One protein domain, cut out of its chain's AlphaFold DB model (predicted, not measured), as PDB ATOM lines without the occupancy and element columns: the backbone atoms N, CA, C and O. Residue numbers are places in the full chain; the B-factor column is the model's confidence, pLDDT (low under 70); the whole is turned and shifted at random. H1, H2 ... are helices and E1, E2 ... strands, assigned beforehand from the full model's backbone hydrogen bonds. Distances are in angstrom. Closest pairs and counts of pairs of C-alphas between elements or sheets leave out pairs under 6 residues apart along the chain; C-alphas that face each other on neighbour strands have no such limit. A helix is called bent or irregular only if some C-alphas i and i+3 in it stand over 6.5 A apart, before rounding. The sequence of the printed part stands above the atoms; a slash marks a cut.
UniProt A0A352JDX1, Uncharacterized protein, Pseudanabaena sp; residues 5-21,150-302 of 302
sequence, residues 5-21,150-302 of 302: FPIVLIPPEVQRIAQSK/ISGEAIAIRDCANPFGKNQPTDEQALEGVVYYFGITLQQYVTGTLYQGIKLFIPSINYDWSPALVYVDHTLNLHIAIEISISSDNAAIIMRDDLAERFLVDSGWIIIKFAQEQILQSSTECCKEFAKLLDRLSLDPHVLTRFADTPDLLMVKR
ATOM      1  N   PHE A   5     190.072 160.441  76.227       95.06
ATOM      2  CA  PHE A   5     190.698 159.462  77.114       95.06
ATOM      3  C   PHE A   5     190.260 158.025  76.770       95.06
ATOM      4  O   PHE A   5     189.088 157.832  76.429       95.06
ATOM      5  N   PRO A   6     191.146 157.016  76.910       97.19
ATOM      6  CA  PRO A   6     192.504 157.127  77.443       97.19
ATOM      7  C   PRO A   6     193.492 157.765  76.457       97.19
ATOM      8  O   PRO A   6     193.376 157.605  75.244       97.19
ATOM      9  N   ILE A   7     194.480 158.485  76.990       96.69
ATOM     10  CA  ILE A   7     195.578 159.070  76.207       96.69
ATOM     11  C   ILE A   7     196.804 158.193  76.413       96.69
ATOM     12  O   ILE A   7     197.197 157.961  77.551       96.69
ATOM     13  N   VAL A   8     197.422 157.728  75.331       97.81
ATOM     14  CA  VAL A   8     198.623 156.888  75.393       97.81
ATOM     15  C   VAL A   8     199.758 157.589  74.658       97.81
ATOM     16  O   VAL A   8     199.670 157.828  73.453       97.81
ATOM     17  N   LEU A   9     200.828 157.901  75.382       97.88
ATOM     18  CA  LEU A   9     202.042 158.513  74.861       97.88
ATOM     19  C   LEU A   9     203.165 157.478  74.900       97.88
ATOM     20  O   LEU A   9     203.561 157.009  75.965       97.88
ATOM     21  N   ILE A  10     203.659 157.106  73.721       97.94
ATOM     22  CA  ILE A  10     204.726 156.114  73.556       97.94
ATOM     23  C   ILE A  10     205.904 156.808  72.869       97.94
ATOM     24  O   ILE A  10     205.685 157.364  71.784       97.94
ATOM     25  N   PRO A  11     207.130 156.738  73.419       97.56
ATOM     26  CA  PRO A  11     208.318 157.286  72.775       97.56
ATOM     27  C   PRO A  11     208.481 156.778  71.333       97.56
ATOM     28  O   PRO A  11     208.263 155.584  71.083       97.56
ATOM     29  N   PRO A  12     208.871 157.631  70.368       97.31
ATOM     30  CA  PRO A  12     209.029 157.224  68.970       97.31
ATOM     31  C   PRO A  12     209.975 156.029  68.784       97.31
ATOM     32  O   PRO A  12     209.737 155.170  67.939       97.31
ATOM     33  N   GLU A  13     211.033 155.950  69.586       97.25
ATOM     34  CA  GLU A  13     212.003 154.853  69.615       97.25
ATOM     35  C   GLU A  13     211.350 153.540  70.056       97.25
ATOM     36  O   GLU A  13     211.528 152.520  69.393       97.25
ATOM     37  N   VAL A  14     210.520 153.574  71.102       97.62
ATOM     38  CA  VAL A  14     209.762 152.409  71.588       97.62
ATOM     39  C   VAL A  14     208.774 151.926  70.524       97.62
ATOM     40  O   VAL A  14     208.644 150.720  70.313       97.62
ATOM     41  N   GLN A  15     208.127 152.847  69.797       97.88
ATOM     42  CA  GLN A  15     207.266 152.498  68.658       97.88
ATOM     43  C   GLN A  15     208.064 151.861  67.511       97.88
ATOM     44  O   GLN A  15     207.600 150.896  66.902       97.88
ATOM     45  N   ARG A  16     209.273 152.367  67.235       98.19
ATOM     46  CA  ARG A  16     210.188 151.805  66.229       98.19
ATOM     47  C   ARG A  16     210.604 150.380  66.593       98.19
ATOM     48  O   ARG A  16     210.541 149.501  65.736       98.19
ATOM     49  N   ILE A  17     210.962 150.138  67.857       98.00
ATOM     50  CA  ILE A  17     211.294 148.798  68.365       98.00
ATOM     51  C   ILE A  17     210.071 147.878  68.263       98.00
ATOM     52  O   ILE A  17     210.189 146.784  67.713       98.00
ATOM     53  N   ALA A  18     208.882 148.341  68.664       97.12
ATOM     54  CA  ALA A  18     207.638 147.564  68.590       97.12
ATOM     55  C   ALA A  18     207.275 147.125  67.159       97.12
ATOM     56  O   ALA A  18     206.580 146.133  66.964       97.12
ATOM     57  N   GLN A  19     207.728 147.858  66.140       97.56
ATOM     58  CA  GLN A  19     207.500 147.535  64.727       97.56
ATOM     59  C   GLN A  19     208.666 146.779  64.083       97.56
ATOM     60  O   GLN A  19     208.525 146.255  62.975       97.56
ATOM     61  N   SER A  20     209.807 146.698  64.765       97.94
ATOM     62  CA  SER A  20     211.004 146.045  64.253       97.94
ATOM     63  C   SER A  20     210.808 144.532  64.106       97.94
ATOM     64  O   SER A  20     209.939 143.916  64.742       97.94
ATOM     65  N   LYS A  21     211.618 143.940  63.229       97.31
ATOM     66  CA  LYS A  21     211.699 142.500  62.994       97.31
ATOM     67  C   LYS A  21     213.170 142.085  62.944       97.31
ATOM     68  O   LYS A  21     213.999 142.909  62.546       97.31
ATOM     69  N   ILE A 150     215.482 155.251  87.815       74.56
ATOM     70  CA  ILE A 150     214.588 155.834  88.821       74.56
ATOM     71  C   ILE A 150     215.417 156.144  90.066       74.56
ATOM     72  O   ILE A 150     216.114 155.284  90.597       74.56
ATOM     73  N   SER A 151     215.306 157.376  90.552       67.38
ATOM     74  CA  SER A 151     215.772 157.774  91.877       67.38
ATOM     75  C   SER A 151     214.537 158.121  92.704       67.38
ATOM     76  O   SER A 151     213.842 159.078  92.368       67.38
ATOM     77  N   GLY A 152     214.243 157.359  93.755       69.12
ATOM     78  CA  GLY A 152     213.151 157.690  94.669       69.12
ATOM     79  C   GLY A 152     212.765 156.552  95.607       69.12
ATOM     80  O   GLY A 152     212.943 155.378  95.292       69.12
ATOM     81  N   GLU A 153     212.210 156.921  96.759       81.25
ATOM     82  CA  GLU A 153     211.561 156.003  97.695       81.25
ATOM     83  C   GLU A 153     210.196 155.587  97.125       81.25
ATOM     84  O   GLU A 153     209.162 156.180  97.420       81.25
ATOM     85  N   ALA A 154     210.200 154.602  96.228       87.88
ATOM     86  CA  ALA A 154     208.983 154.033  95.665       87.88
ATOM     87  C   ALA A 154     208.388 152.998  96.630       87.88
ATOM     88  O   ALA A 154     209.092 152.087  97.070       87.88
ATOM     89  N   ILE A 155     207.087 153.092  96.918       93.44
ATOM     90  CA  ILE A 155     206.373 152.094  97.727       93.44
ATOM     91  C   ILE A 155     205.564 151.221  96.774       93.44
ATOM     92  O   ILE A 155     204.792 151.734  95.961       93.44
ATOM     93  N   ALA A 156     205.765 149.903  96.830       95.69
ATOM     94  CA  ALA A 156     204.975 148.983  96.024       95.69
ATOM     95  C   ALA A 156     203.508 149.056  96.464       95.69
ATOM     96  O   ALA A 156     203.212 149.091  97.656       95.69
ATOM     97  N   ILE A 157     202.572 149.031  95.515       95.62
ATOM     98  CA  ILE A 157     201.145 149.252  95.797       95.62
ATOM     99  C   ILE A 157     200.573 148.250  96.810       95.62
ATOM    100  O   ILE A 157     199.640 148.565  97.543       95.62
ATOM    101  N   ARG A 158     201.151 147.044  96.872       93.62
ATOM    102  CA  ARG A 158     200.772 145.987  97.820       93.62
ATOM    103  C   ARG A 158     201.166 146.301  99.266       93.62
ATOM    104  O   ARG A 158     200.542 145.763 100.174       93.62
ATOM    105  N   ASP A 159     202.165 147.159  99.452       94.56
ATOM    106  CA  ASP A 159     202.683 147.577 100.756       94.56
ATOM    107  C   ASP A 159     202.083 148.921 101.209       94.56
ATOM    108  O   ASP A 159     202.239 149.321 102.364       94.56
ATOM    109  N   CYS A 160     201.372 149.624 100.320       90.81
ATOM    110  CA  CYS A 160     200.644 150.841 100.659       90.81
ATOM    111  C   CYS A 160     199.505 150.546 101.650       90.81
ATOM    112  O   CYS A 160     198.752 149.582 101.508       90.81
ATOM    113  N   ALA A 161     199.326 151.422 102.640       89.25
ATOM    114  CA  ALA A 161     198.186 151.344 103.545       89.25
ATOM    115  C   ALA A 161     196.888 151.734 102.816       89.25
ATOM    116  O   ALA A 161     196.869 152.717 102.080       89.25
ATOM    117  N   ASN A 162     195.789 151.013 103.068       87.88
ATOM    118  CA  ASN A 162     194.487 151.361 102.493       87.88
ATOM    119  C   ASN A 162     194.035 152.754 102.999       87.88
ATOM    120  O   ASN A 162     193.785 152.902 104.205       87.88
ATOM    121  N   PRO A 163     193.876 153.757 102.114       82.88
ATOM    122  CA  PRO A 163     193.546 155.127 102.509       82.88
ATOM    123  C   PRO A 163     192.152 155.254 103.152       82.88
ATOM    124  O   PRO A 163     191.933 156.150 103.967       82.88
ATOM    125  N   PHE A 164     191.228 154.319 102.887       77.88
ATOM    126  CA  PHE A 164     189.877 154.312 103.470       77.88
ATOM    127  C   PHE A 164     189.784 153.696 104.872       77.88
ATOM    128  O   PHE A 164     188.700 153.638 105.446       77.88
ATOM    129  N   GLY A 165     190.897 153.255 105.465       71.19
ATOM    130  CA  GLY A 165     190.912 152.779 106.854       71.19
ATOM    131  C   GLY A 165     190.684 153.878 107.906       71.19
ATOM    132  O   GLY A 165     190.614 153.574 109.096       71.19
ATOM    133  N   LYS A 166     190.600 155.154 107.501       64.81
ATOM    134  CA  LYS A 166     190.422 156.315 108.387       64.81
ATOM    135  C   LYS A 166     188.971 156.815 108.335       64.81
ATOM    136  O   LYS A 166     188.370 156.889 107.273       64.81
ATOM    137  N   ASN A 167     188.418 157.180 109.495       62.00
ATOM    138  CA  ASN A 167     186.969 157.306 109.725       62.00
ATOM    139  C   ASN A 167     186.214 158.398 108.930       62.00
ATOM    140  O   ASN A 167     184.987 158.403 109.002       62.00
ATOM    141  N   GLN A 168     186.873 159.291 108.176       64.31
ATOM    142  CA  GLN A 168     186.218 160.249 107.262       64.31
ATOM    143  C   GLN A 168     187.157 160.626 106.096       64.31
ATOM    144  O   GLN A 168     188.207 161.209 106.365       64.31
ATOM    145  N   PRO A 169     186.811 160.319 104.829       67.25
ATOM    146  CA  PRO A 169     187.626 160.690 103.676       67.25
ATOM    147  C   PRO A 169     187.417 162.162 103.280       67.25
ATOM    148  O   PRO A 169     186.290 162.618 103.096       67.25
ATOM    149  N   THR A 170     188.515 162.897 103.132       76.06
ATOM    150  CA  THR A 170     188.593 164.181 102.405       76.06
ATOM    151  C   THR A 170     188.594 163.952 100.887       76.06
ATOM    152  O   THR A 170     188.858 162.837 100.439       76.06
ATOM    153  N   ASP A 171     188.339 164.986 100.077       76.00
ATOM    154  CA  ASP A 171     188.340 164.867  98.603       76.00
ATOM    155  C   ASP A 171     189.686 164.352  98.047       76.00
ATOM    156  O   ASP A 171     189.712 163.531  97.129       76.00
ATOM    157  N   GLU A 172     190.813 164.756  98.648       77.88
ATOM    158  CA  GLU A 172     192.146 164.235  98.303       77.88
ATOM    159  C   GLU A 172     192.278 162.738  98.625       77.88
ATOM    160  O   GLU A 172     192.776 161.962  97.808       77.88
ATOM    161  N   GLN A 173     191.755 162.303  99.777       80.88
ATOM    162  CA  GLN A 173     191.727 160.887 100.162       80.88
ATOM    163  C   GLN A 173     190.790 160.063  99.275       80.88
ATOM    164  O   GLN A 173     191.024 158.872  99.075       80.88
ATOM    165  N   ALA A 174     189.741 160.677  98.720       84.62
ATOM    166  CA  ALA A 174     188.871 160.013  97.763       84.62
ATOM    167  C   ALA A 174     189.637 159.679  96.475       84.62
ATOM    168  O   ALA A 174     189.564 158.541  96.012       84.62
ATOM    169  N   LEU A 175     190.419 160.621  95.930       88.44
ATOM    170  CA  LEU A 175     191.272 160.362  94.765       88.44
ATOM    171  C   LEU A 175     192.352 159.322  95.076       88.44
ATOM    172  O   LEU A 175     192.502 158.367  94.317       88.44
ATOM    173  N   GLU A 176     193.068 159.473  96.191       90.62
ATOM    174  CA  GLU A 176     194.082 158.508  96.632       90.62
ATOM    175  C   GLU A 176     193.488 157.097  96.759       90.62
ATOM    176  O   GLU A 176     194.088 156.108  96.345       90.62
ATOM    177  N   GLY A 177     192.252 157.012  97.245       91.88
ATOM    178  CA  GLY A 177     191.469 155.792  97.288       91.88
ATOM    179  C   GLY A 177     191.157 155.178  95.925       91.88
ATOM    180  O   GLY A 177     191.288 153.963  95.760       91.88
ATOM    181  N   VAL A 178     190.774 155.997  94.943       93.88
ATOM    182  CA  VAL A 178     190.564 155.550  93.554       93.88
ATOM    183  C   VAL A 178     191.864 155.008  92.966       93.88
ATOM    184  O   VAL A 178     191.863 153.914  92.404       93.88
ATOM    185  N   VAL A 179     192.970 155.739  93.139       95.75
ATOM    186  CA  VAL A 179     194.314 155.334  92.697       95.75
ATOM    187  C   VAL A 179     194.691 153.989  93.317       95.75
ATOM    188  O   VAL A 179     195.078 153.066  92.599       95.75
ATOM    189  N   TYR A 180     194.527 153.857  94.635       95.81
ATOM    190  CA  TYR A 180     194.868 152.652  95.379       95.81
ATOM    191  C   TYR A 180     194.077 151.433  94.890       95.81
ATOM    192  O   TYR A 180     194.669 150.422  94.514       95.81
ATOM    193  N   TYR A 181     192.742 151.514  94.838       95.81
ATOM    194  CA  TYR A 181     191.922 150.373  94.417       95.81
ATOM    195  C   TYR A 181     192.128 150.001  92.951       95.81
ATOM    196  O   TYR A 181     192.158 148.809  92.625       95.81
ATOM    197  N   PHE A 182     192.315 150.991  92.075       97.69
ATOM    198  CA  PHE A 182     192.683 150.736  90.688       97.69
ATOM    199  C   PHE A 182     194.032 150.017  90.603       97.69
ATOM    200  O   PHE A 182     194.132 148.985  89.943       97.69
ATOM    201  N   GLY A 183     195.043 150.497  91.332       97.56
ATOM    202  CA  GLY A 183     196.372 149.891  91.376       97.56
ATOM    203  C   GLY A 183     196.355 148.453  91.898       97.56
ATOM    204  O   GLY A 183     196.933 147.571  91.267       97.56
ATOM    205  N   ILE A 184     195.637 148.181  92.993       97.19
ATOM    206  CA  ILE A 184     195.461 146.818  93.522       97.19
ATOM    207  C   ILE A 184     194.769 145.912  92.499       97.19
ATOM    208  O   ILE A 184     195.205 144.779  92.303       97.19
ATOM    209  N   THR A 185     193.726 146.407  91.829       96.94
ATOM    210  CA  THR A 185     193.008 145.651  90.793       96.94
ATOM    211  C   THR A 185     193.931 145.337  89.618       96.94
ATOM    212  O   THR A 185     194.057 144.181  89.229       96.94
ATOM    213  N   LEU A 186     194.642 146.336  89.091       97.62
ATOM    214  CA  LEU A 186     195.563 146.166  87.969       97.62
ATOM    215  C   LEU A 186     196.703 145.192  88.309       97.62
ATOM    216  O   LEU A 186     197.037 144.324  87.500       97.62
ATOM    217  N   GLN A 187     197.241 145.265  89.531       97.44
ATOM    218  CA  GLN A 187     198.319 144.400  90.025       97.44
ATOM    219  C   GLN A 187     197.957 142.904  90.039       97.44
ATOM    220  O   GLN A 187     198.860 142.064  90.077       97.44
ATOM    221  N   GLN A 188     196.667 142.550  90.038       96.38
ATOM    222  CA  GLN A 188     196.214 141.155  89.951       96.38
ATOM    223  C   GLN A 188     196.422 140.565  88.550       96.38
ATOM    224  O   GLN A 188     196.561 139.350  88.401       96.38
ATOM    225  N   TYR A 189     196.455 141.414  87.521       95.75
ATOM    226  CA  TYR A 189     196.513 140.978  86.130       95.75
ATOM    227  C   TYR A 189     197.913 141.056  85.534       95.75
ATOM    228  O   TYR A 189     198.238 140.208  84.707       95.75
ATOM    229  N   VAL A 190     198.726 142.027  85.952       95.31
ATOM    230  CA  VAL A 190     200.058 142.282  85.382       95.31
ATOM    231  C   VAL A 190     201.174 141.539  86.122       95.31
ATOM    232  O   VAL A 190     201.054 141.232  87.310       95.31
ATOM    233  N   THR A 191     202.265 141.250  85.414       93.94
ATOM    234  CA  THR A 191     203.444 140.536  85.934       93.94
ATOM    235  C   THR A 191     204.459 141.456  86.617       93.94
ATOM    236  O   THR A 191     205.086 141.042  87.591       93.94
ATOM    237  N   GLY A 192     204.598 142.701  86.152       93.00
ATOM    238  CA  GLY A 192     205.433 143.716  86.795       93.00
ATOM    239  C   GLY A 192     204.877 144.227  88.126       93.00
ATOM    240  O   GLY A 192     203.846 143.771  88.632       93.00
ATOM    241  N   THR A 193     205.578 145.198  88.709       96.75
ATOM    242  CA  THR A 193     205.208 145.785  90.005       96.75
ATOM    243  C   THR A 193     204.695 147.204  89.813       96.75
ATOM    244  O   THR A 193     205.321 148.012  89.129       96.75
ATOM    245  N   LEU A 194     203.554 147.508  90.420       97.38
ATOM    246  CA  LEU A 194     203.014 148.856  90.502       97.38
ATOM    247  C   LEU A 194     203.529 149.547  91.760       97.38
ATOM    248  O   LEU A 194     203.504 148.976  92.851       97.38
ATOM    249  N   TYR A 195     203.948 150.792  91.602       96.56
ATOM    250  CA  TYR A 195     204.453 151.645  92.666       96.56
ATOM    251  C   TYR A 195     203.649 152.938  92.754       96.56
ATOM    252  O   TYR A 195     203.139 153.437  91.748       96.56
ATOM    253  N   GLN A 196     203.588 153.496  93.958       95.12
ATOM    254  CA  GLN A 196     203.015 154.804  94.250       95.12
ATOM    255  C   GLN A 196     204.063 155.691  94.937       95.12
ATOM    256  O   GLN A 196     205.018 155.197  95.540       95.12
ATOM    257  N   GLY A 197     203.895 157.011  94.827       91.62
ATOM    258  CA  GLY A 197     204.756 157.993  95.497       91.62
ATOM    259  C   GLY A 197     206.100 158.244  94.811       91.62
ATOM    260  O   GLY A 197     206.942 158.947  95.367       91.62
ATOM    261  N   ILE A 198     206.305 157.708  93.603       92.56
ATOM    262  CA  ILE A 198     207.486 158.027  92.799       92.56
ATOM    263  C   ILE A 198     207.442 159.504  92.420       92.56
ATOM    264  O   ILE A 198     206.462 159.977  91.854       92.56
ATOM    265  N   LYS A 199     208.537 160.210  92.698       92.50
ATOM    266  CA  LYS A 199     208.748 161.592  92.273       92.50
ATOM    267  C   LYS A 199     209.908 161.639  91.300       92.50
ATOM    268  O   LYS A 199     210.981 161.115  91.591       92.50
ATOM    269  N   LEU A 200     209.692 162.283  90.162       91.50
ATOM    270  CA  LEU A 200     210.724 162.564  89.183       91.50
ATOM    271  C   LEU A 200     210.927 164.070  89.091       91.50
ATOM    272  O   LEU A 200     210.021 164.813  88.716       91.50
ATOM    273  N   PHE A 201     212.143 164.510  89.387       92.50
ATOM    274  CA  PHE A 201     212.519 165.897  89.179       92.50
ATOM    275  C   PHE A 201     212.706 166.172  87.685       92.50
ATOM    276  O   PHE A 201     213.503 165.506  87.021       92.50
ATOM    277  N   ILE A 202     211.990 167.168  87.163       92.38
ATOM    278  CA  ILE A 202     212.051 167.599  85.766       92.38
ATOM    279  C   ILE A 202     212.843 168.910  85.689       92.38
ATOM    280  O   ILE A 202     212.299 169.979  85.996       92.38
ATOM    281  N   PRO A 203     214.119 168.873  85.253       92.44
ATOM    282  CA  PRO A 203     215.004 170.032  85.343       92.44
ATOM    283  C   PRO A 203     214.548 171.223  84.498       92.44
ATOM    284  O   PRO A 203     214.760 172.367  84.884       92.44
ATOM    285  N   SER A 204     213.901 170.968  83.354       91.94
ATOM    286  CA  SER A 204     213.480 172.008  82.404       91.94
ATOM    287  C   SER A 204     212.427 172.966  82.964       91.94
ATOM    288  O   SER A 204     212.321 174.095  82.488       91.94
ATOM    289  N   ILE A 205     211.664 172.528  83.968       93.69
ATOM    290  CA  ILE A 205     210.587 173.302  84.601       93.69
ATOM    291  C   ILE A 205     210.726 173.379  86.128       93.69
ATOM    292  O   ILE A 205     209.840 173.926  86.780       93.69
ATOM    293  N   ASN A 206     211.830 172.865  86.691       94.38
ATOM    294  CA  ASN A 206     212.102 172.813  88.131       94.38
ATOM    295  C   ASN A 206     210.896 172.294  88.935       94.38
ATOM    296  O   ASN A 206     210.385 172.966  89.833       94.38
ATOM    297  N   TYR A 207     210.395 171.125  88.543       91.81
ATOM    298  CA  TYR A 207     209.156 170.562  89.066       91.81
ATOM    299  C   TYR A 207     209.332 169.088  89.415       91.81
ATOM    300  O   TYR A 207     209.824 168.316  88.593       91.81
ATOM    301  N   ASP A 208     208.893 168.708  90.614       92.19
ATOM    302  CA  ASP A 208     208.765 167.310  91.013       92.19
ATOM    303  C   ASP A 208     207.449 166.764  90.472       92.19
ATOM    304  O   ASP A 208     206.374 166.984  91.037       92.19
ATOM    305  N   TRP A 209     207.535 166.063  89.352       93.25
ATOM    306  CA  TRP A 209     206.392 165.382  88.776       93.25
ATOM    307  C   TRP A 209     206.171 164.043  89.480       93.25
ATOM    308  O   TRP A 209     207.119 163.312  89.765       93.25
ATOM    309  N   SER A 210     204.915 163.727  89.780       93.12
ATOM    310  CA  SER A 210     204.526 162.524  90.514       93.12
ATOM    311  C   SER A 210     203.301 161.916  89.840       93.12
ATOM    312  O   SER A 210     202.219 162.489  89.979       93.12
ATOM    313  N   PRO A 211     203.437 160.778  89.143       95.19
ATOM    314  CA  PRO A 211     202.296 160.109  88.546       95.19
ATOM    315  C   PRO A 211     201.441 159.443  89.617       95.19
ATOM    316  O   PRO A 211     201.914 159.144  90.720       95.19
ATOM    317  N   ALA A 212     200.184 159.160  89.274       96.06
ATOM    318  CA  ALA A 212     199.288 158.431  90.166       96.06
ATOM    319  C   ALA A 212     199.824 157.024  90.493       96.06
ATOM    320  O   ALA A 212     199.857 156.631  91.660       96.06
ATOM    321  N   LEU A 213     200.276 156.280  89.478       97.44
ATOM    322  CA  LEU A 213     200.957 154.989  89.628       97.44
ATOM    323  C   LEU A 213     202.097 154.872  88.614       97.44
ATOM    324  O   LEU A 213     202.052 155.463  87.536       97.44
ATOM    325  N   VAL A 214     203.089 154.039  88.915       97.31
ATOM    326  CA  VAL A 214     204.109 153.617  87.944       97.31
ATOM    327  C   VAL A 214     204.146 152.105  87.883       97.31
ATOM    328  O   VAL A 214     204.374 151.445  88.892       97.31
ATOM    329  N   TYR A 215     203.958 151.557  86.691       97.62
ATOM    330  CA  TYR A 215     204.265 150.166  86.404       97.62
ATOM    331  C   TYR A 215     205.742 150.034  86.048       97.62
ATOM    332  O   TYR A 215     206.236 150.735  85.161       97.62
ATOM    333  N   VAL A 216     206.427 149.121  86.730       95.75
ATOM    334  CA  VAL A 216     207.843 148.830  86.523       95.75
ATOM    335  C   VAL A 216     208.006 147.362  86.154       95.75
ATOM    336  O   VAL A 216     207.603 146.467  86.906       95.75
ATOM    337  N   ASP A 217     208.636 147.125  85.006       95.62
ATOM    338  CA  ASP A 217     209.186 145.820  84.652       95.62
ATOM    339  C   ASP A 217     210.697 145.844  84.886       95.62
ATOM    340  O   ASP A 217     211.464 146.395  84.094       95.62
ATOM    341  N   HIS A 218     211.114 145.222  85.990       92.88
ATOM    342  CA  HIS A 218     212.514 145.137  86.415       92.88
ATOM    343  C   HIS A 218     213.402 144.372  85.431       92.88
ATOM    344  O   HIS A 218     214.607 144.597  85.405       92.88
ATOM    345  N   THR A 219     212.831 143.484  84.612       93.19
ATOM    346  CA  THR A 219     213.595 142.686  83.639       93.19
ATOM    347  C   THR A 219     214.108 143.561  82.504       93.19
ATOM    348  O   THR A 219     215.233 143.395  82.039       93.19
ATOM    349  N   LEU A 220     213.271 144.497  82.059       93.62
ATOM    350  CA  LEU A 220     213.582 145.419  80.972       93.62
ATOM    351  C   LEU A 220     214.004 146.801  81.469       93.62
ATOM    352  O   LEU A 220     214.397 147.623  80.651       93.62
ATOM    353  N   ASN A 221     213.905 147.075  82.773       93.62
ATOM    354  CA  ASN A 221     213.996 148.422  83.343       93.62
ATOM    355  C   ASN A 221     212.995 149.404  82.691       93.62
ATOM    356  O   ASN A 221     213.280 150.586  82.494       93.62
ATOM    357  N   LEU A 222     211.827 148.889  82.293       95.06
ATOM    358  CA  LEU A 222     210.764 149.655  81.650       95.06
ATOM    359  C   LEU A 222     209.896 150.340  82.706       95.06
ATOM    360  O   LEU A 222     209.472 149.717  83.680       95.06
ATOM    361  N   HIS A 223     209.531 151.590  82.422       95.69
ATOM    362  CA  HIS A 223     208.677 152.409  83.270       95.69
ATOM    363  C   HIS A 223     207.470 152.922  82.479       95.69
ATOM    364  O   HIS A 223     207.621 153.616  81.468       95.69
ATOM    365  N   ILE A 224     206.267 152.582  82.946       97.75
ATOM    366  CA  ILE A 224     205.007 153.107  82.414       97.75
ATOM    367  C   ILE A 224     204.322 153.910  83.512       97.75
ATOM    368  O   ILE A 224     203.879 153.362  84.519       97.75
ATOM    369  N   ALA A 225     204.216 155.212  83.303       97.56
ATOM    370  CA  ALA A 225     203.452 156.088  84.163       97.56
ATOM    371  C   ALA A 225     201.961 155.990  83.854       97.56
ATOM    372  O   ALA A 225     201.546 156.055  82.694       97.56
ATOM    373  N   ILE A 226     201.161 155.862  84.901       98.31
ATOM    374  CA  ILE A 226     199.709 155.846  84.829       98.31
ATOM    375  C   ILE A 226     199.205 157.102  85.528       98.31
ATOM    376  O   ILE A 226     199.430 157.289  86.722       98.31
ATOM    377  N   GLU A 227     198.513 157.946  84.772       96.88
ATOM    378  CA  GLU A 227     197.935 159.195  85.257       96.88
ATOM    379  C   GLU A 227     196.417 159.123  85.332       96.88
ATOM    380  O   GLU A 227     195.757 158.529  84.471       96.88
ATOM    381  N   ILE A 228     195.858 159.801  86.331       95.25
ATOM    382  CA  ILE A 228     194.412 159.933  86.514       95.25
ATOM    383  C   ILE A 228     194.055 161.416  86.455       95.25
ATOM    384  O   ILE A 228     194.342 162.172  87.376       95.25
ATOM    385  N   SER A 229     193.422 161.836  85.359       92.00
ATOM    386  CA  SER A 229     193.062 163.237  85.129       92.00
ATOM    387  C   SER A 229     191.736 163.605  85.799       92.00
ATOM    388  O   SER A 229     190.719 162.907  85.659       92.00
ATOM    389  N   ILE A 230     191.743 164.752  86.481       87.75
ATOM    390  CA  ILE A 230     190.601 165.351  87.178       87.75
ATOM    391  C   ILE A 230     190.096 166.539  86.347       87.75
ATOM    392  O   ILE A 230     190.838 167.180  85.614       87.75
ATOM    393  N   SER A 231     188.798 166.821  86.398       73.62
ATOM    394  CA  SER A 231     188.130 167.805  85.531       73.62
ATOM    395  C   SER A 231     188.434 169.279  85.852       73.62
ATOM    396  O   SER A 231     187.956 170.151  85.130       73.62
ATOM    397  N   SER A 232     189.194 169.582  86.907       68.31
ATOM    398  CA  SER A 232     189.382 170.942  87.438       68.31
ATOM    399  C   SER A 232     190.751 171.572  87.154       68.31
ATOM    400  O   SER A 232     191.115 172.547  87.812       68.31
ATOM    401  N   ASP A 233     191.522 171.046  86.202       74.56
ATOM    402  CA  ASP A 233     192.874 171.550  85.953       74.56
ATOM    403  C   ASP A 233     192.857 172.945  85.307       74.56
ATOM    404  O   ASP A 233     192.263 173.181  84.253       74.56
ATOM    405  N   ASN A 234     193.540 173.899  85.944       84.75
ATOM    406  CA  ASN A 234     193.772 175.225  85.372       84.75
ATOM    407  C   ASN A 234     194.766 175.127  84.195       84.75
ATOM    408  O   ASN A 234     195.682 174.307  84.211       84.75
ATOM    409  N   ALA A 235     194.659 176.020  83.207       85.69
ATOM    410  CA  ALA A 235     195.536 176.096  82.036       85.69
ATOM    411  C   ALA A 235     197.041 176.098  82.375       85.69
ATOM    412  O   ALA A 235     197.836 175.525  81.635       85.69
ATOM    413  N   ALA A 236     197.434 176.707  83.500       87.44
ATOM    414  CA  ALA A 236     198.824 176.696  83.962       87.44
ATOM    415  C   ALA A 236     199.316 175.289  84.357       87.44
ATOM    416  O   ALA A 236     200.460 174.943  84.071       87.44
ATOM    417  N   ILE A 237     198.452 174.477  84.979       86.94
ATOM    418  CA  ILE A 237     198.747 173.082  85.338       86.94
ATOM    419  C   ILE A 237     198.877 172.261  84.056       86.94
ATOM    420  O   ILE A 237     199.898 171.617  83.856       86.94
ATOM    421  N   ILE A 238     197.922 172.411  83.132       87.25
ATOM    422  CA  ILE A 238     197.937 171.721  81.835       87.25
ATOM    423  C   ILE A 238     199.235 172.006  81.067       87.25
ATOM    424  O   ILE A 238     199.870 171.087  80.567       87.25
ATOM    425  N   MET A 239     199.661 173.272  80.993       90.00
ATOM    426  CA  MET A 239     200.895 173.638  80.291       90.00
ATOM    427  C   MET A 239     202.142 173.035  80.950       90.00
ATOM    428  O   MET A 239     203.064 172.611  80.252       90.00
ATOM    429  N   ARG A 240     202.194 173.007  82.286       91.62
ATOM    430  CA  ARG A 240     203.299 172.393  83.029       91.62
ATOM    431  C   ARG A 240     203.343 170.881  82.804       91.62
ATOM    432  O   ARG A 240     204.425 170.346  82.574       91.62
ATOM    433  N   ASP A 241     202.189 170.226  82.834       91.19
ATOM    434  CA  ASP A 241     202.074 168.783  82.636       91.19
ATOM    435  C   ASP A 241     202.448 168.399  81.198       91.19
ATOM    436  O   ASP A 241     203.234 167.479  81.002       91.19
ATOM    437  N   ASP A 242     202.045 169.189  80.197       92.75
ATOM    438  CA  ASP A 242     202.447 168.975  78.800       92.75
ATOM    439  C   ASP A 242     203.983 169.054  78.620       92.75
ATOM    440  O   ASP A 242     204.573 168.289  77.850       92.75
ATOM    441  N   LEU A 243     204.659 169.963  79.339       94.06
ATOM    442  CA  LEU A 243     206.126 170.055  79.342       94.06
ATOM    443  C   LEU A 243     206.775 168.866  80.063       94.06
ATOM    444  O   LEU A 243     207.796 168.353  79.594       94.06
ATOM    445  N   ALA A 244     206.182 168.426  81.173       93.62
ATOM    446  CA  ALA A 244     206.622 167.254  81.918       93.62
ATOM    447  C   ALA A 244     206.508 165.976  81.075       93.62
ATOM    448  O   ALA A 244     207.471 165.223  80.948       93.62
ATOM    449  N   GLU A 245     205.361 165.774  80.429       95.19
ATOM    450  CA  GLU A 245     205.085 164.654  79.531       95.19
ATOM    451  C   GLU A 245     206.080 164.589  78.389       95.19
ATOM    452  O   GLU A 245     206.614 163.523  78.094       95.19
ATOM    453  N   ARG A 246     206.364 165.733  77.760       95.75
ATOM    454  CA  ARG A 246     207.350 165.787  76.687       95.75
ATOM    455  C   ARG A 246     208.725 165.346  77.179       95.75
ATOM    456  O   ARG A 246     209.342 164.500  76.544       95.75
ATOM    457  N   PHE A 247     209.173 165.868  78.321       94.81
ATOM    458  CA  PHE A 247     210.449 165.471  78.918       94.81
ATOM    459  C   PHE A 247     210.499 163.970  79.238       94.81
ATOM    460  O   PHE A 247     211.500 163.311  78.959       94.81
ATOM    461  N   LEU A 248     209.421 163.420  79.797       94.06
ATOM    462  CA  LEU A 248     209.298 162.005  80.144       94.06
ATOM    463  C   LEU A 248     209.354 161.104  78.910       94.06
ATOM    464  O   LEU A 248     210.127 160.146  78.883       94.06
ATOM    465  N   VAL A 249     208.578 161.434  77.878       95.62
ATOM    466  CA  VAL A 249     208.556 160.694  76.612       95.62
ATOM    467  C   VAL A 249     209.923 160.758  75.929       95.62
ATOM    468  O   VAL A 249     210.428 159.724  75.491       95.62
ATOM    469  N   ASP A 250     210.562 161.930  75.908       94.06
ATOM    470  CA  ASP A 250     211.925 162.104  75.386       94.06
ATOM    471  C   ASP A 250     212.959 161.310  76.215       94.06
ATOM    472  O   ASP A 250     213.980 160.864  75.689       94.06
ATOM    473  N   SER A 251     212.670 161.067  77.497       92.38
ATOM    474  CA  SER A 251     213.474 160.241  78.409       92.38
ATOM    475  C   SER A 251     213.120 158.749  78.357       92.38
ATOM    476  O   SER A 251     213.617 157.976  79.172       92.38
ATOM    477  N   GLY A 252     212.260 158.320  77.429       94.62
ATOM    478  CA  GLY A 252     211.901 156.915  77.237       94.62
ATOM    479  C   GLY A 252     210.769 156.395  78.125       94.62
ATOM    480  O   GLY A 252     210.458 155.209  78.048       94.62
ATOM    481  N   TRP A 253     210.116 157.237  78.928       96.00
ATOM    482  CA  TRP A 253     208.939 156.826  79.695       96.00
ATOM    483  C   TRP A 253     207.715 156.686  78.796       96.00
ATOM    484  O   TRP A 253     207.483 157.482  77.884       96.00
ATOM    485  N   ILE A 254     206.894 155.685  79.094       97.88
ATOM    486  CA  ILE A 254     205.578 155.516  78.479       97.88
ATOM    487  C   ILE A 254     204.548 156.110  79.432       97.88
ATOM    488  O   ILE A 254     204.651 155.915  80.640       97.88
ATOM    489  N   ILE A 255     203.555 156.823  78.910       98.25
ATOM    490  CA  ILE A 255     202.503 157.430  79.731       98.25
ATOM    491  C   ILE A 255     201.150 156.947  79.228       98.25
ATOM    492  O   ILE A 255     200.862 157.019  78.034       98.25
ATOM    493  N   ILE A 256     200.300 156.489  80.139       98.38
ATOM    494  CA  ILE A 256     198.885 156.234  79.882       98.38
ATOM    495  C   ILE A 256     198.043 157.043  80.857       98.38
ATOM    496  O   ILE A 256     198.279 157.035  82.062       98.38
ATOM    497  N   LYS A 257     197.058 157.765  80.333       97.50
ATOM    498  CA  LYS A 257     196.181 158.624  81.119       97.50
ATOM    499  C   LYS A 257     194.749 158.155  81.014       97.50
ATOM    500  O   LYS A 257     194.248 157.975  79.905       97.50
ATOM    501  N   PHE A 258     194.077 158.072  82.149       97.31
ATOM    502  CA  PHE A 258     192.648 157.806  82.243       97.31
ATOM    503  C   PHE A 258     191.932 159.015  82.839       97.31
ATOM    504  O   PHE A 258     192.500 159.752  83.646       97.31
ATOM    505  N   ALA A 259     190.670 159.224  82.471       95.50
ATOM    506  CA  ALA A 259     189.818 160.130  83.231       95.50
ATOM    507  C   ALA A 259     189.395 159.445  84.541       95.50
ATOM    508  O   ALA A 259     189.081 158.253  84.541       95.50
ATOM    509  N   GLN A 260     189.324 160.187  85.650       95.00
ATOM    510  CA  GLN A 260     188.893 159.639  86.947       95.00
ATOM    511  C   GLN A 260     187.548 158.892  86.861       95.00
ATOM    512  O   GLN A 260     187.376 157.827  87.451       95.00
ATOM    513  N   GLU A 261     186.606 159.425  86.082       94.44
ATOM    514  CA  GLU A 261     185.292 158.817  85.863       94.44
ATOM    515  C   GLU A 261     185.355 157.464  85.136       94.44
ATOM    516  O   GLU A 261     184.579 156.576  85.472       94.44
ATOM    517  N   GLN A 262     186.317 157.259  84.223       95.88
ATOM    518  CA  GLN A 262     186.517 155.963  83.559       95.88
ATOM    519  C   GLN A 262     186.955 154.892  84.557       95.88
ATOM    520  O   GLN A 262     186.460 153.770  84.513       95.88
ATOM    521  N   ILE A 263     187.847 155.242  85.487       96.56
ATOM    522  CA  ILE A 263     188.315 154.305  86.512       96.56
ATOM    523  C   ILE A 263     187.193 153.985  87.501       96.56
ATOM    524  O   ILE A 263     186.991 152.822  87.842       96.56
ATOM    525  N   LEU A 264     186.431 154.996  87.929       94.81
ATOM    526  CA  LEU A 264     185.311 154.816  88.857       94.81
ATOM    527  C   LEU A 264     184.181 153.956  88.277       94.81
ATOM    528  O   LEU A 264     183.595 153.157  89.002       94.81
ATOM    529  N   GLN A 265     183.860 154.129  86.993       95.44
ATOM    530  CA  GLN A 265     182.758 153.414  86.339       95.44
ATOM    531  C   GLN A 265     183.188 152.044  85.803       95.44
ATOM    532  O   GLN A 265     182.434 151.079  85.912       95.44
ATOM    533  N   SER A 266     184.407 151.958  85.263       96.12
ATOM    534  CA  SER A 266     184.864 150.849  84.425       96.12
ATOM    535  C   SER A 266     186.336 150.479  84.686       96.12
ATOM    536  O   SER A 266     187.138 150.332  83.760       96.12
ATOM    537  N   SER A 267     186.718 150.290  85.954       96.75
ATOM    538  CA  SER A 267     188.098 149.938  86.350       96.75
ATOM    539  C   SER A 267     188.666 148.726  85.591       96.75
ATOM    540  O   SER A 267     189.818 148.744  85.157       96.75
ATOM    541  N   THR A 268     187.869 147.673  85.391       97.19
ATOM    542  CA  THR A 268     188.308 146.462  84.670       97.19
ATOM    543  C   THR A 268     188.568 146.735  83.187       97.19
ATOM    544  O   THR A 268     189.538 146.226  82.629       97.19
ATOM    545  N   GLU A 269     187.763 147.587  82.547       98.06
ATOM    546  CA  GLU A 269     187.974 148.002  81.152       98.06
ATOM    547  C   GLU A 269     189.240 148.868  81.026       98.06
ATOM    548  O   GLU A 269     190.014 148.702  80.085       98.06
ATOM    549  N   CYS A 270     189.525 149.725  82.016       98.25
ATOM    550  CA  CYS A 270     190.793 150.461  82.090       98.25
ATOM    551  C   CYS A 270     191.995 149.509  82.219       98.25
ATOM    552  O   CYS A 270     193.019 149.711  81.565       98.25
ATOM    553  N   CYS A 271     191.865 148.433  83.005       98.25
ATOM    554  CA  CYS A 271     192.890 147.389  83.090       98.25
ATOM    555  C   CYS A 271     193.088 146.669  81.746       98.25
ATOM    556  O   CYS A 271     194.227 146.400  81.363       98.25
ATOM    557  N   LYS A 272     192.008 146.411  80.993       98.06
ATOM    558  CA  LYS A 272     192.089 145.856  79.634       98.06
ATOM    559  C   LYS A 272     192.837 146.790  78.680       98.06
ATOM    560  O   LYS A 272     193.662 146.319  77.905       98.06
ATOM    561  N   GLU A 273     192.596 148.099  78.732       98.44
ATOM    562  CA  GLU A 273     193.348 149.062  77.911       98.44
ATOM    563  C   GLU A 273     194.840 149.087  78.263       98.44
ATOM    564  O   GLU A 273     195.689 149.120  77.371       98.44
ATOM    565  N   PHE A 274     195.183 148.971  79.548       98.38
ATOM    566  CA  PHE A 274     196.576 148.791  79.961       98.38
ATOM    567  C   PHE A 274     197.168 147.477  79.424       98.38
ATOM    568  O   PHE A 274     198.283 147.459  78.906       98.38
ATOM    569  N   ALA A 275     196.409 146.379  79.464       97.94
ATOM    570  CA  ALA A 275     196.821 145.099  78.890       97.94
ATOM    571  C   ALA A 275     197.059 145.183  77.372       97.94
ATOM    572  O   ALA A 275     198.044 144.640  76.877       97.94
ATOM    573  N   LYS A 276     196.205 145.905  76.633       97.94
ATOM    574  CA  LYS A 276     196.399 146.172  75.197       97.94
ATOM    575  C   LYS A 276     197.686 146.947  74.929       97.94
ATOM    576  O   LYS A 276     198.344 146.691  73.924       97.94
ATOM    577  N   LEU A 277     198.050 147.890  75.803       98.19
ATOM    578  CA  LEU A 277     199.323 148.604  75.701       98.19
ATOM    579  C   LEU A 277     200.511 147.642  75.846       98.19
ATOM    580  O   LEU A 277     201.411 147.679  75.007       98.19
ATOM    581  N   LEU A 278     200.500 146.763  76.853       97.31
ATOM    582  CA  LEU A 278     201.561 145.765  77.046       97.31
ATOM    583  C   LEU A 278     201.665 144.789  75.864       97.31
ATOM    584  O   LEU A 278     202.768 144.521  75.387       97.31
ATOM    585  N   ASP A 279     200.530 144.305  75.358       96.31
ATOM    586  CA  ASP A 279     200.462 143.395  74.210       96.31
ATOM    587  C   ASP A 279     200.970 144.057  72.917       96.31
ATOM    588  O   ASP A 279     201.840 143.516  72.228       96.31
ATOM    589  N   ARG A 280     200.529 145.291  72.637       96.62
ATOM    590  CA  ARG A 280     200.984 146.085  71.481       96.62
ATOM    591  C   ARG A 280     202.500 146.274  71.467       96.62
ATOM    592  O   ARG A 280     203.096 146.361  70.393       96.62
ATOM    593  N   LEU A 281     203.107 146.382  72.643       96.81
ATOM    594  CA  LEU A 281     204.548 146.533  72.815       96.81
ATOM    595  C   LEU A 281     205.277 145.189  72.938       96.81
ATOM    596  O   LEU A 281     206.494 145.176  73.080       96.81
ATOM    597  N   SER A 282     204.562 144.065  72.840       95.56
ATOM    598  CA  SER A 282     205.120 142.716  72.981       95.56
ATOM    599  C   SER A 282     205.845 142.496  74.317       95.56
ATOM    600  O   SER A 282     206.810 141.741  74.363       95.56
ATOM    601  N   LEU A 283     205.389 143.170  75.378       93.88
ATOM    602  CA  LEU A 283     205.976 143.104  76.723       93.88
ATOM    603  C   LEU A 283     205.370 141.964  77.545       93.88
ATOM    604  O   LEU A 283     206.075 141.263  78.258       93.88
ATOM    605  N   ASP A 284     204.052 141.774  77.430       92.75
ATOM    606  CA  ASP A 284     203.344 140.675  78.089       92.75
ATOM    607  C   ASP A 284     202.138 140.208  77.247       92.75
ATOM    608  O   ASP A 284     201.012 140.684  77.434       92.75
ATOM    609  N   PRO A 285     202.351 139.285  76.288       87.88
ATOM    610  CA  PRO A 285     201.309 138.848  75.354       87.88
ATOM    611  C   PRO A 285     200.207 138.007  76.019       87.88
ATOM    612  O   PRO A 285     199.151 137.767  75.432       87.88
ATOM    613  N   HIS A 286     200.418 137.533  77.249       92.81
ATOM    614  CA  HIS A 286     199.449 136.680  77.932       92.81
ATOM    615  C   HIS A 286     198.446 137.479  78.763       92.81
ATOM    616  O   HIS A 286     197.340 136.990  79.004       92.81
ATOM    617  N   VAL A 287     198.770 138.710  79.170       94.25
ATOM    618  CA  VAL A 287     197.877 139.523  80.015       94.25
ATOM    619  C   VAL A 287     196.567 139.835  79.297       94.25
ATOM    620  O   VAL A 287     195.506 139.727  79.910       94.25
ATOM    621  N   LEU A 288     196.604 140.138  77.997       95.88
ATOM    622  CA  LEU A 288     195.399 140.492  77.242       95.88
ATOM    623  C   LEU A 288     194.373 139.350  77.185       95.88
ATOM    624  O   LEU A 288     193.170 139.601  77.255       95.88
ATOM    625  N   THR A 289     194.823 138.091  77.144       96.25
ATOM    626  CA  THR A 289     193.921 136.922  77.133       96.25
ATOM    627  C   THR A 289     193.068 136.798  78.396       96.25
ATOM    628  O   THR A 289     191.978 136.233  78.338       96.25
ATOM    629  N   ARG A 290     193.499 137.390  79.521       96.50
ATOM    630  CA  ARG A 290     192.723 137.420  80.776       96.50
ATOM    631  C   ARG A 290     191.504 138.345  80.704       96.50
ATOM    632  O   ARG A 290     190.626 138.250  81.552       96.50
ATOM    633  N   PHE A 291     191.442 139.208  79.691       96.88
ATOM    634  CA  PHE A 291     190.371 140.178  79.470       96.88
ATOM    635  C   PHE A 291     189.517 139.852  78.236       96.88
ATOM    636  O   PHE A 291     188.856 140.744  77.702       96.88
ATOM    637  N   ALA A 292     189.525 138.598  77.767       96.31
ATOM    638  CA  ALA A 292     188.779 138.181  76.575       96.31
ATOM    639  C   ALA A 292     187.276 138.516  76.667       96.31
ATOM    640  O   ALA A 292     186.706 139.017  75.701       96.31
ATOM    641  N   ASP A 293     186.679 138.332  77.848       97.69
ATOM    642  CA  ASP A 293     185.252 138.580  78.106       97.69
ATOM    643  C   ASP A 293     184.952 139.998  78.624       97.69
ATOM    644  O   ASP A 293     183.799 140.357  78.859       97.69
ATOM    645  N   THR A 294     185.981 140.821  78.838       97.50
ATOM    646  CA  THR A 294     185.799 142.205  79.297       97.50
ATOM    647  C   THR A 294     185.497 143.094  78.088       97.50
ATOM    648  O   THR A 294     186.221 143.003  77.093       97.50
ATOM    649  N   PRO A 295     184.475 143.966  78.122       97.62
ATOM    650  CA  PRO A 295     184.223 144.906  77.030       97.62
ATOM    651  C   PRO A 295     185.385 145.894  76.840       97.62
ATOM    652  O   PRO A 295     186.277 146.023  77.679       97.62
ATOM    653  N   ASP A 296     185.415 146.555  75.686       97.56
ATOM    654  CA  ASP A 296     186.382 147.624  75.430       97.56
ATOM    655  C   ASP A 296     185.980 148.908  76.159       97.56
ATOM    656  O   ASP A 296     184.793 149.232  76.231       97.56
ATOM    657  N   LEU A 297     186.974 149.646  76.664       96.75
ATOM    658  CA  LEU A 297     186.739 150.877  77.411       96.75
ATOM    659  C   LEU A 297     186.082 151.936  76.525       96.75
ATOM    660  O   LEU A 297     186.563 152.260  75.434       96.75
ATOM    661  N   LEU A 298     185.009 152.538  77.032       95.69
ATOM    662  CA  LEU A 298     184.360 153.655  76.358       95.69
ATOM    663  C   LEU A 298     185.213 154.925  76.443       95.69
ATOM    664  O   LEU A 298     185.712 155.328  77.497       95.69
ATOM    665  N   MET A 299     185.348 155.583  75.294       93.50
ATOM    666  CA  MET A 299     186.107 156.819  75.163       93.50
ATOM    667  C   MET A 299     185.353 157.987  75.794       93.50
ATOM    668  O   MET A 299     184.193 158.235  75.461       93.50
ATOM    669  N   VAL A 300     186.039 158.760  76.632       92.00
ATOM    670  CA  VAL A 300     185.483 159.966  77.259       92.00
ATOM    671  C   VAL A 300     186.140 161.200  76.650       92.00
ATOM    672  O   VAL A 300     187.364 161.270  76.550       92.00
ATOM    673  N   LYS A 301     185.332 162.171  76.211       89.12
ATOM    674  CA  LYS A 301     185.809 163.451  75.664       89.12
ATOM    675  C   LYS A 301     185.674 164.543  76.720       89.12
ATOM    676  O   LYS A 301     184.598 164.683  77.295       89.12
ATOM    677  N   ARG A 302     186.734 165.322  76.926       77.31
ATOM    678  CA  ARG A 302     186.763 166.498  77.806       77.31
ATOM    679  C   ARG A 302     187.429 167.669  77.112       77.31
ATOM    680  O   ARG A 302     188.551 167.471  76.610       77.31
TER     681      ARG A 302
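Overview. This is residues 5 to 21 and 150 to 302 of the 302 residues of an uncharacterized protein of Pseudanabaena sp (UniProt A0A352JDX1). A twisted five-stranded sheet is covered on one face by two helices, H2 and H4, side by side; away from them, the small hairpin of E3 and E4 packs on H3, whose residues 245 to 249 reach the sheet. H1 lies at one end of the long axis, and the short H5 packs on H4. The printed part has 170 residues, with five named helices and seven named strands in the order E1 H1 H2 E2 E3 E4 E5 E6 H3 E7 H4 H5, class mixed. The larger sheet, order E1, E7, E6, E5, E2, is mixed; E3 and E4 are antiparallel. The whole is compact, radius of gyration of the C-alphas 15.8 A, spanning 54 by 43 by 34 A.

Arrangement. E1, residues 7 to 9, is an edge strand, antiparallel to E7, residues 254 to 259; N 9 and O 255 are 2.8 A apart. E7 is parallel to E6, residues 222 to 229, with N 227 and O 256 at 2.9 A. E5, residues 213 to 217, forms a hairpin with E6, with N 215 and O 224 at 2.8 A. E2, residues 193 to 196, is the other edge strand, antiparallel to E5, with N 195 and O 214 at 2.8 A; residues 155 to 156 pair with its residues 195 to 196. H2, residues 171 to 187, and H4, residues 260 to 280, lie on the same face, giving two layers, helices on one face of a sheet. Their heights over the sheet are 7.9 A and 9.3 A. They touch, the closest C-alphas, of Leu 186 and Cys 271, 5.7 A apart, at a shallow tilt of 34 degrees, only just short of steep, the same way. H4 is irregular, with C-alphas 265 and 268 9.1 A apart and a kink of 110 degrees near residue 267. H5, residues 288 to 291, touches H4's residues 272 to 279 alone; the closest C-alphas, of Ala 275 and Leu 288, are 5.1 A apart. H3, residues 235 to 250, only grazes the sheet with residues 245 to 249. E6, H3 and E7 make a strand-helix-strand unit, two parallel neighbour strands with a helix between, its crossover right-handed. E3, residues 200 to 202, and E4, residues 207 to 209, form a hairpin, with N 200 and O 209 at 2.8 A; the closest C-alphas of E3 and H3, of Ile 202 and Ala 244, are 6.7 A apart. H1, residues 12 to 19, is near H3. In H1, H2 and H3 every O i to N i+4 pair is within hydrogen-bond range, in H4 15 of 17; H5 is too short for one.

Along the chain. E1 begins at C-alpha 7 (195.578, 159.070, 76.207). From first to last C-alpha, H2 measures 24.3 A, E6 22.6 A, H3 22.6 A, E7 17.1 A and H4 23.9 A. H5 ends at C-alpha 291 (190.371, 140.178, 79.470).

Size, cuts and confidence. Residues 22 to 149 are not printed; C-alphas 21 and 150 are 29.2 A apart across the cut. Of the links printed whole, none is long. The C-alphas farthest apart, of Lys 21 and Asn 167, are 54.9 A apart. pLDDT is under 70 at residues 151 to 152, 166 to 169 and 232.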